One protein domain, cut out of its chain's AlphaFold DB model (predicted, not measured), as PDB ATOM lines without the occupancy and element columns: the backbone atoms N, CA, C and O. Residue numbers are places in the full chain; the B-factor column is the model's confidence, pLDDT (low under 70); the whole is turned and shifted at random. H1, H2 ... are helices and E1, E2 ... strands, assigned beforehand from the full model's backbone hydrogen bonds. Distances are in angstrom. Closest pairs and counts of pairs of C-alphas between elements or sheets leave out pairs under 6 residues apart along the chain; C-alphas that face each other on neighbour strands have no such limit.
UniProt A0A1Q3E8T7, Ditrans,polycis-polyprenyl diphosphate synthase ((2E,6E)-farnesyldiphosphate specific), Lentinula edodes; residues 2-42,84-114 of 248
ATOM      1  N   LYS A   2     116.332 205.709 289.317       86.81
ATOM      2  CA  LYS A   2     117.179 206.844 289.783       86.81
ATOM      3  C   LYS A   2     116.531 207.748 290.851       86.81
ATOM      4  O   LYS A   2     117.183 208.102 291.823       86.81
ATOM      5  N   SER A   3     115.249 208.082 290.694       89.38
ATOM      6  CA  SER A   3     114.487 208.867 291.680       89.38
ATOM      7  C   SER A   3     114.428 208.221 293.070       89.38
ATOM      8  O   SER A   3     114.408 208.932 294.064       89.38
ATOM      9  N   ILE A   4     114.409 206.885 293.139       91.50
ATOM     10  CA  ILE A   4     114.308 206.125 294.392       91.50
ATOM     11  C   ILE A   4     115.635 206.196 295.147       91.50
ATOM     12  O   ILE A   4     115.634 206.554 296.315       91.50
ATOM     13  N   PHE A   5     116.762 205.938 294.474       91.94
ATOM     14  CA  PHE A   5     118.096 206.058 295.082       91.94
ATOM     15  C   PHE A   5     118.362 207.465 295.619       91.94
ATOM     16  O   PHE A   5     118.838 207.633 296.736       91.94
ATOM     17  N   ARG A   6     117.957 208.491 294.861       92.25
ATOM     18  CA  ARG A   6     118.024 209.881 295.325       92.25
ATOM     19  C   ARG A   6     117.186 210.115 296.581       92.25
ATOM     20  O   ARG A   6     117.704 210.665 297.544       92.25
ATOM     21  N   ALA A   7     115.930 209.665 296.588       93.88
ATOM     22  CA  ALA A   7     115.057 209.793 297.753       93.88
ATOM     23  C   ALA A   7     115.626 209.066 298.984       93.88
ATOM     24  O   ALA A   7     115.628 209.636 300.067       93.88
ATOM     25  N   ILE A   8     116.178 207.858 298.809       93.56
ATOM     26  CA  ILE A   8     116.892 207.114 299.860       93.56
ATOM     27  C   ILE A   8     118.028 207.966 300.436       93.56
ATOM     28  O   ILE A   8     118.073 208.185 301.645       93.56
ATOM     29  N   SER A   9     118.899 208.494 299.570       92.12
ATOM     30  CA  SER A   9     120.041 209.316 299.978       92.12
ATOM     31  C   SER A   9     119.605 210.574 300.736       92.12
ATOM     32  O   SER A   9     120.128 210.860 301.813       92.12
ATOM     33  N   TRP A  10     118.601 211.300 300.234       93.81
ATOM     34  CA  TRP A  10     118.089 212.500 300.902       93.81
ATOM     35  C   TRP A  10     117.426 212.179 302.246       93.81
ATOM     36  O   TRP A  10     117.657 212.887 303.224       93.81
ATOM     37  N   CYS A  11     116.660 211.086 302.334       93.69
ATOM     38  CA  CYS A  11     116.085 210.623 303.595       93.69
ATOM     39  C   CYS A  11     117.172 210.295 304.625       93.69
ATOM     40  O   CYS A  11     117.072 210.739 305.767       93.69
ATOM     41  N   GLN A  12     118.238 209.593 304.227       91.00
ATOM     42  CA  GLN A  12     119.373 209.307 305.113       91.00
ATOM     43  C   GLN A  12     120.074 210.586 305.584       91.00
ATOM     44  O   GLN A  12     120.371 210.717 306.770       91.00
ATOM     45  N   GLN A  13     120.310 211.547 304.683       90.06
ATOM     46  CA  GLN A  13     120.953 212.824 305.017       90.06
ATOM     47  C   GLN A  13     120.135 213.652 306.015       90.06
ATOM     48  O   GLN A  13     120.704 214.298 306.894       90.06
ATOM     49  N   LEU A  14     118.805 213.616 305.906       90.62
ATOM     50  CA  LEU A  14     117.901 214.318 306.819       90.62
ATOM     51  C   LEU A  14     117.607 213.542 308.113       90.62
ATOM     52  O   LEU A  14     117.015 214.103 309.035       90.62
ATOM     53  N   GLY A  15     118.034 212.280 308.212       90.94
ATOM     54  CA  GLY A  15     117.727 211.413 309.352       90.94
ATOM     55  C   GLY A  15     116.266 210.962 309.392       90.94
ATOM     56  O   GLY A  15     115.721 210.736 310.469       90.94
ATOM     57  N   ILE A  16     115.614 210.853 308.232       92.62
ATOM     58  CA  ILE A  16     114.270 210.286 308.120       92.62
ATOM     59  C   ILE A  16     114.384 208.767 308.342       92.62
ATOM     60  O   ILE A  16     115.136 208.111 307.620       92.62
ATOM     61  N   PRO A  17     113.662 208.184 309.317       91.94
ATOM     62  CA  PRO A  17     113.838 206.784 309.706       91.94
ATOM     63  C   PRO A  17     113.171 205.788 308.756       91.94
ATOM     64  O   PRO A  17     113.570 204.624 308.700       91.94
ATOM     65  N   GLN A  18     112.138 206.219 308.031       93.81
ATOM     66  CA  GLN A  18     111.309 205.344 307.215       93.81
ATOM     67  C   GLN A  18     110.937 206.014 305.894       93.81
ATOM     68  O   GLN A  18     110.533 207.173 305.861       93.81
ATOM     69  N   LEU A  19     111.051 205.259 304.805       95.38
ATOM     70  CA  LEU A  19     110.631 205.652 303.467       95.38
ATOM     71  C   LEU A  19     109.752 204.549 302.884       95.38
ATOM     72  O   LEU A  19     110.142 203.387 302.852       95.38
ATOM     73  N   SER A  20     108.584 204.922 302.377       95.25
ATOM     74  CA  SER A  20     107.665 204.005 301.707       95.25
ATOM     75  C   SER A  20     107.522 204.410 300.243       95.25
ATOM     76  O   SER A  20     107.134 205.537 299.944       95.25
ATOM     77  N   VAL A  21     107.832 203.500 299.320       94.69
ATOM     78  CA  VAL A  21     107.745 203.726 297.873       94.69
ATOM     79  C   VAL A  21     106.636 202.857 297.302       94.69
ATOM     80  O   VAL A  21     106.672 201.638 297.437       94.69
ATOM     81  N   TYR A  22     105.662 203.483 296.648       94.19
ATOM     82  CA  TYR A  22     104.507 202.801 296.075       94.19
ATOM     83  C   TYR A  22     104.517 202.855 294.553       94.19
ATOM     84  O   TYR A  22     104.694 203.919 293.958       94.19
ATOM     85  N   ASP A  23     104.251 201.708 293.940       91.12
ATOM     86  CA  ASP A  23     103.949 201.601 292.520       91.12
ATOM     87  C   ASP A  23     102.794 200.624 292.285       91.12
ATOM     88  O   ASP A  23     102.843 199.458 292.674       91.12
ATOM     89  N   VAL A  24     101.747 201.102 291.613       90.50
ATOM     90  CA  VAL A  24     100.509 200.342 291.402       90.50
ATOM     91  C   VAL A  24     100.730 199.073 290.577       90.50
ATOM     92  O   VAL A  24     100.065 198.069 290.834       90.50
ATOM     93  N   GLU A  25     101.667 199.100 289.628       89.56
ATOM     94  CA  GLU A  25     101.970 197.974 288.734       89.56
ATOM     95  C   GLU A  25     102.984 196.989 289.340       89.56
ATOM     96  O   GLU A  25     103.208 195.914 288.788       89.56
ATOM     97  N   GLY A  26     103.586 197.320 290.488       88.69
ATOM     98  CA  GLY A  26     104.588 196.477 291.143       88.69
ATOM     99  C   GLY A  26     105.919 196.389 290.389       88.69
ATOM    100  O   GLY A  26     106.743 195.539 290.710       88.69
ATOM    101  N   ILE A  27     106.179 197.278 289.430       90.06
ATOM    102  CA  ILE A  27     107.443 197.381 288.689       90.06
ATOM    103  C   ILE A  27     108.608 197.526 289.665       90.06
ATOM    104  O   ILE A  27     109.641 196.883 289.492       90.06
ATOM    105  N   ILE A  28     108.452 198.345 290.707       90.81
ATOM    106  CA  ILE A  28     109.516 198.564 291.698       90.81
ATOM    107  C   ILE A  28     109.796 197.282 292.491       90.81
ATOM    108  O   ILE A  28     110.958 196.932 292.677       90.81
ATOM    109  N   LEU A  29     108.749 196.555 292.897       90.12
ATOM    110  CA  LEU A  29     108.890 195.257 293.568       90.12
ATOM    111  C   LEU A  29     109.587 194.228 292.670       90.12
ATOM    112  O   LEU A  29     110.497 193.541 293.122       90.12
ATOM    113  N   ASN A  30     109.221 194.176 291.389       89.31
ATOM    114  CA  ASN A  30     109.809 193.248 290.420       89.31
ATOM    115  C   ASN A  30     111.289 193.543 290.118       89.31
ATOM    116  O   ASN A  30     111.998 192.670 289.635       89.31
ATOM    117  N   ASN A  31     111.759 194.761 290.404       89.81
ATOM    118  CA  ASN A  31     113.141 195.198 290.183       89.81
ATOM    119  C   ASN A  31     113.875 195.481 291.501       89.81
ATOM    120  O   ASN A  31     114.775 196.324 291.559       89.81
ATOM    121  N   VAL A  32     113.480 194.814 292.589       88.69
ATOM    122  CA  VAL A  32     114.029 195.123 293.910       88.69
ATOM    123  C   VAL A  32     115.488 194.708 294.081       88.69
ATOM    124  O   VAL A  32     116.222 195.379 294.803       88.69
ATOM    125  N   GLU A  33     115.943 193.667 293.384       88.00
ATOM    126  CA  GLU A  33     117.354 193.265 293.428       88.00
ATOM    127  C   GLU A  33     118.266 194.390 292.931       88.00
ATOM    128  O   GLU A  33     119.272 194.691 293.560       88.00
ATOM    129  N   THR A  34     117.835 195.152 291.921       88.06
ATOM    130  CA  THR A  34     118.554 196.354 291.479       88.06
ATOM    131  C   THR A  34     118.646 197.412 292.583       88.06
ATOM    132  O   THR A  34     119.652 198.112 292.682       88.06
ATOM    133  N   ILE A  35     117.615 197.550 293.426       86.50
ATOM    134  CA  ILE A  35     117.643 198.462 294.583       86.50
ATOM    135  C   ILE A  35     118.623 197.940 295.631       86.50
ATOM    136  O   ILE A  35     119.427 198.717 296.139       86.50
ATOM    137  N   ARG A  36     118.582 196.637 295.933       86.75
ATOM    138  CA  ARG A  36     119.490 195.994 296.893       86.75
ATOM    139  C   ARG A  36     120.948 196.175 296.480       86.75
ATOM    140  O   ARG A  36     121.747 196.654 297.279       86.75
ATOM    141  N   GLU A  37     121.272 195.865 295.231       85.50
ATOM    142  CA  GLU A  37     122.618 196.017 294.678       85.50
ATOM    143  C   GLU A  37     123.066 197.482 294.673       85.50
ATOM    144  O   GLU A  37     124.169 197.793 295.126       85.50
ATOM    145  N   GLY A  38     122.208 198.399 294.215       79.88
ATOM    146  CA  GLY A  38     122.542 199.822 294.131       79.88
ATOM    147  C   GLY A  38     122.789 200.466 295.496       79.88
ATOM    148  O   GLY A  38     123.746 201.216 295.655       79.88
ATOM    149  N   VAL A  39     121.986 200.118 296.505       75.06
ATOM    150  CA  VAL A  39     122.136 200.648 297.872       75.06
ATOM    151  C   VAL A  39     123.416 200.140 298.549       75.06
ATOM    152  O   VAL A  39     124.040 200.881 299.303       75.06
ATOM    153  N   VAL A  40     123.831 198.899 298.279       66.94
ATOM    154  CA  VAL A  40     125.085 198.337 298.821       66.94
ATOM    155  C   VAL A  40     126.313 198.917 298.104       66.94
ATOM    156  O   VAL A  40     127.345 199.165 298.732       66.94
ATOM    157  N   THR A  41     126.196 199.181 296.801       53.81
ATOM    158  CA  THR A  41     127.310 199.636 295.948       53.81
ATOM    159  C   THR A  41     127.630 201.129 296.108       53.81
ATOM    160  O   THR A  41     128.767 201.530 295.880       53.81
ATOM    161  N   GLU A  42     126.686 201.968 296.549       47.94
ATOM    162  CA  GLU A  42     126.918 203.411 296.759       47.94
ATOM    163  C   GLU A  42     127.696 203.761 298.052       47.94
ATOM    164  O   GLU A  42     127.835 204.937 298.388       47.94
ATOM    165  N   PRO A  84     102.083 191.965 302.146       82.62
ATOM    166  CA  PRO A  84     101.791 192.389 300.781       82.62
ATOM    167  C   PRO A  84     102.785 193.440 300.252       82.62
ATOM    168  O   PRO A  84     102.486 194.166 299.304       82.62
ATOM    169  N   PHE A  85     103.943 193.561 300.897       87.31
ATOM    170  CA  PHE A  85     104.994 194.525 300.598       87.31
ATOM    171  C   PHE A  85     106.352 193.968 301.040       87.31
ATOM    172  O   PHE A  85     106.428 192.967 301.753       87.31
ATOM    173  N   LEU A  86     107.427 194.622 300.611       90.00
ATOM    174  CA  LEU A  86     108.792 194.253 300.968       90.00
ATOM    175  C   LEU A  86     109.419 195.323 301.859       90.00
ATOM    176  O   LEU A  86     109.350 196.504 301.529       90.00
ATOM    177  N   THR A  87     110.106 194.908 302.919       90.56
ATOM    178  CA  THR A  87     110.895 195.800 303.778       90.56
ATOM    179  C   THR A  87     112.385 195.534 303.601       90.56
ATOM    180  O   THR A  87     112.832 194.387 303.632       90.56
ATOM    181  N   LEU A  88     113.162 196.601 303.426       90.12
ATOM    182  CA  LEU A  88     114.619 196.591 303.344       90.12
ATOM    183  C   LEU A  88     115.194 197.518 304.418       90.12
ATOM    184  O   LEU A  88     114.774 198.666 304.536       90.12
ATOM    185  N   CYS A  89     116.190 197.046 305.163       90.69
ATOM    186  CA  CYS A  89     116.960 197.889 306.073       90.69
ATOM    187  C   CYS A  89     118.179 198.436 305.335       90.69
ATOM    188  O   CYS A  89     119.058 197.680 304.923       90.69
ATOM    189  N   ILE A  90     118.228 199.752 305.172       89.12
ATOM    190  CA  ILE A  90     119.320 200.453 304.513       89.12
ATOM    191  C   ILE A  90     120.292 200.940 305.593       89.12
ATOM    192  O   ILE A  90     119.878 201.688 306.488       89.12
ATOM    193  N   PRO A  91     121.571 200.530 305.549       86.81
ATOM    194  CA  PRO A  91     122.541 200.948 306.547       86.81
ATOM    195  C   PRO A  91     122.759 202.469 306.502       86.81
ATOM    196  O   PRO A  91     122.575 203.097 305.459       86.81
ATOM    197  N   PRO A  92     123.144 203.084 307.629       83.06
ATOM    198  CA  PRO A  92     123.465 204.505 307.676       83.06
ATOM    199  C   PRO A  92     124.648 204.840 306.762       83.06
ATOM    200  O   PRO A  92     125.600 204.064 306.643       83.06
ATOM    201  N   LEU A  93     124.618 206.030 306.160       78.00
ATOM    202  CA  LEU A  93     125.742 206.538 305.379       78.00
ATOM    203  C   LEU A  93     126.915 206.824 306.333       78.00
ATOM    204  O   LEU A  93     126.786 207.636 307.252       78.00
ATOM    205  N   GLN A  94     128.060 206.163 306.137       65.19
ATOM    206  CA  GLN A  94     129.272 206.432 306.915       65.19
ATOM    207  C   GLN A  94     129.865 207.782 306.483       65.19
ATOM    208  O   GLN A  94     130.751 207.857 305.640       65.19
ATOM    209  N   SER A  95     129.333 208.879 307.021       56.44
ATOM    210  CA  SER A  95     129.892 210.216 306.813       56.44
ATOM    211  C   SER A  95     131.063 210.446 307.773       56.44
ATOM    212  O   SER A  95     130.905 210.358 308.991       56.44
ATOM    213  N   ALA A  96     132.224 210.809 307.226       51.00
ATOM    214  CA  ALA A  96     133.452 211.124 307.957       51.00
ATOM    215  C   ALA A  96     133.436 212.483 308.703       51.00
ATOM    216  O   ALA A  96     134.487 212.951 309.142       51.00
ATOM    217  N   SER A  97     132.283 213.145 308.867       51.62
ATOM    218  CA  SER A  97     132.212 214.480 309.478       51.62
ATOM    219  C   SER A  97     131.497 214.498 310.831       51.62
ATOM    220  O   SER A  97     130.362 214.046 310.985       51.62
ATOM    221  N   ARG A  98     132.208 215.067 311.809       55.50
ATOM    222  CA  ARG A  98     131.857 215.295 313.215       55.50
ATOM    223  C   ARG A  98     130.640 216.220 313.364       55.50
ATOM    224  O   ARG A  98     130.760 217.398 313.060       55.50
ATOM    225  N   ALA A  99     129.534 215.703 313.905       49.25
ATOM    226  CA  ALA A  99     128.673 216.350 314.916       49.25
ATOM    227  C   ALA A  99     127.402 215.505 315.172       49.25
ATOM    228  O   ALA A  99     126.410 215.596 314.459       49.25
ATOM    229  N   SER A 100     127.466 214.662 316.207       52.03
ATOM    230  CA  SER A 100     126.349 214.261 317.084       52.03
ATOM    231  C   SER A 100     124.976 213.900 316.477       52.03
ATOM    232  O   SER A 100     123.959 214.429 316.924       52.03
ATOM    233  N   LYS A 101     124.901 212.927 315.566       58.28
ATOM    234  CA  LYS A 101     123.704 212.071 315.438       58.28
ATOM    235  C   LYS A 101     124.154 210.624 315.292       58.28
ATOM    236  O   LYS A 101     125.048 210.330 314.504       58.28
ATOM    237  N   THR A 102     123.589 209.732 316.101       59.81
ATOM    238  CA  THR A 102     123.814 208.288 315.977       59.81
ATOM    239  C   THR A 102     123.509 207.856 314.543       59.81
ATOM    240  O   THR A 102     122.492 208.297 314.003       59.81
ATOM    241  N   PRO A 103     124.351 207.023 313.914       65.31
ATOM    242  CA  PRO A 103     124.121 206.575 312.549       65.31
ATOM    243  C   PRO A 103     122.814 205.767 312.506       65.31
ATOM    244  O   PRO A 103     122.742 204.663 313.042       65.31
ATOM    245  N   GLN A 104     121.763 206.350 311.926       76.88
ATOM    246  CA  GLN A 104     120.427 205.761 311.887       76.88
ATOM    247  C   GLN A 104     120.202 205.049 310.552       76.88
ATOM    248  O   GLN A 104     120.369 205.638 309.484       76.88
ATOM    249  N   SER A 105     119.844 203.767 310.615       88.62
ATOM    250  CA  SER A 105     119.414 203.005 309.443       88.62
ATOM    251  C   SER A 105     118.075 203.523 308.926       88.62
ATOM    252  O   SER A 105     117.196 203.861 309.720       88.62
ATOM    253  N   LEU A 106     117.903 203.517 307.608       92.19
ATOM    254  CA  LEU A 106     116.644 203.856 306.950       92.19
ATOM    255  C   LEU A 106     115.869 202.569 306.641       92.19
ATOM    256  O   LEU A 106     116.382 201.676 305.969       92.19
ATOM    257  N   THR A 107     114.618 202.483 307.077       93.25
ATOM    258  CA  THR A 107     113.710 201.395 306.693       93.25
ATOM    259  C   THR A 107     112.997 201.761 305.396       93.25
ATOM    260  O   THR A 107     112.208 202.703 305.365       93.25
ATOM    261  N   LEU A 108     113.248 201.013 304.323       93.75
ATOM    262  CA  LEU A 108     112.579 201.171 303.035       93.75
ATOM    263  C   LEU A 108     111.471 200.125 302.878       93.75
ATOM    264  O   LEU A 108     111.756 198.935 302.773       93.75
ATOM    265  N   ASN A 109     110.221 200.571 302.785       94.06
ATOM    266  CA  ASN A 109     109.090 199.731 302.402       94.06
ATOM    267  C   ASN A 109     108.784 199.923 300.915       94.06
ATOM    268  O   ASN A 109     108.551 201.041 300.459       94.06
ATOM    269  N   VAL A 110     108.745 198.838 300.153       94.19
ATOM    270  CA  VAL A 110     108.361 198.842 298.741       94.19
ATOM    271  C   VAL A 110     106.982 198.215 298.619       94.19
ATOM    272  O   VAL A 110     106.774 197.072 299.022       94.19
ATOM    273  N   LEU A 111     106.038 198.976 298.079       94.31
ATOM    274  CA  LEU A 111     104.618 198.655 298.079       94.31
ATOM    275  C   LEU A 111     104.063 198.577 296.664       94.31
ATOM    276  O   LEU A 111     104.479 199.310 295.766       94.31
ATOM    277  N   SER A 112     103.042 197.741 296.509       93.50
ATOM    278  CA  SER A 112     102.197 197.708 295.323       93.50
ATOM    279  C   SER A 112     100.725 197.684 295.696       93.50
ATOM    280  O   SER A 112     100.352 197.759 296.871       93.50
ATOM    281  N   ARG A 113      99.864 197.560 294.684       93.25
ATOM    282  CA  ARG A 113      98.415 197.441 294.858       93.25
ATOM    283  C   ARG A 113      98.005 196.310 295.813       93.25
ATOM    284  O   ARG A 113      96.940 196.412 296.423       93.25
ATOM    285  N   GLU A 114      98.824 195.273 295.979       91.00
ATOM    286  CA  GLU A 114      98.541 194.177 296.915       91.00
ATOM    287  C   GLU A 114      98.479 194.646 298.374       91.00
ATOM    288  O   GLU A 114      97.678 194.128 299.152       91.00
TER     289      GLU A 114
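What this domain is: This is residues 2 to 42 and 84 to 114 of the 248 residues of the protein "Ditrans,polycis-polyprenyl diphosphate synthase ((2E,6E)-farnesyldiphosphate specific)" of Lentinula edodes (UniProt A0A1Q3E8T7). A small three-stranded sheet has helices H1 and H3 over one face and its other face bare, making two layers, helices on one face of a sheet. The loop of residues 91 to 105, between E2 and E3, reaches away from this body and makes much of the length, while the short helix H2 lies toward the other end. The printed part has 72 residues with three named helices and three named strands, in the order H1 E1 H2 H3 E2 E3; the sheet's order is E1 E3 E2, mixed, and the class is mixed, helices and strands. The whole is compact, with a radius of gyration of the C-alphas of 12.9 A, and the C-alphas span 42 by 20 by 17 A.

How they stand to each other: Begin at the inner strand E3, residues 106 to 111. On one side of it look for the edge strand E1, residues 18 to 22: the two are parallel at 19 degrees, with N 21 and O 109 within hydrogen-bond range at 2.8 A. On the other side is the edge strand E2, residues 85 to 90, antiparallel to E3 at 160 degrees and a hairpin with it; look at N 88 and O 108, 2.8 A. H1, residues 2 to 14, is on the sheet at a height of 9.3 A, over E3; on the local plane it runs along the strands at 29.8 degrees, only just short of slantwise. Its closest C-alphas to E3 are those of Gln 12 and Leu 106, 6.4 A apart. H3, residues 32 to 41, is on the sheet, and its closest C-alphas to E2 are those of Val 39 and Ile 90, 7.2 A apart. H1 and H3 only just touch, with 3 pairs of C-alphas within 8 A, made by residue 5 of H1 alone; the closest are those of Phe 5 and Val 39, 7.3 A, and the helices run the same way at a steep tilt of 52 degrees. H2, residues 27 to 30, only grazes the sheet with its residues 27 to 29, the C-alphas of Leu 29 and Val 110 being 6.3 A apart. H2 and H3 meet only through their link, and H1 and H2 are apart. In H1 and H3 every O i to N i+4 pair is within hydrogen-bond range; H2 is too short for such a pair.

Where its parts are: Find C-alpha 2 at (117.179, 206.844, 289.783); from there H1 runs 18.6 A to C-alpha 14. E1 covers 13.3 A, H2 5.1 A and H3 14.2 A from first to last C-alpha. E2 starts at C-alpha 85, (104.994, 194.525, 300.598), and runs 16.0 A. E3 runs 15.8 A and ends at C-alpha 111, (104.618, 198.655, 298.079).

The domain as a whole: The C-alphas farthest apart are those of Arg 98 and Glu 114, 42.7 A. Residues 43 to 83 are cut out, and C-alphas 42 and 84 are 27.7 A apart across the cut. Of the links printed whole, E2 to E3 is long and the others are tight. The mean pLDDT of the printed part is 83.8, with residues 40 to 42 and 94 to 103 under 70.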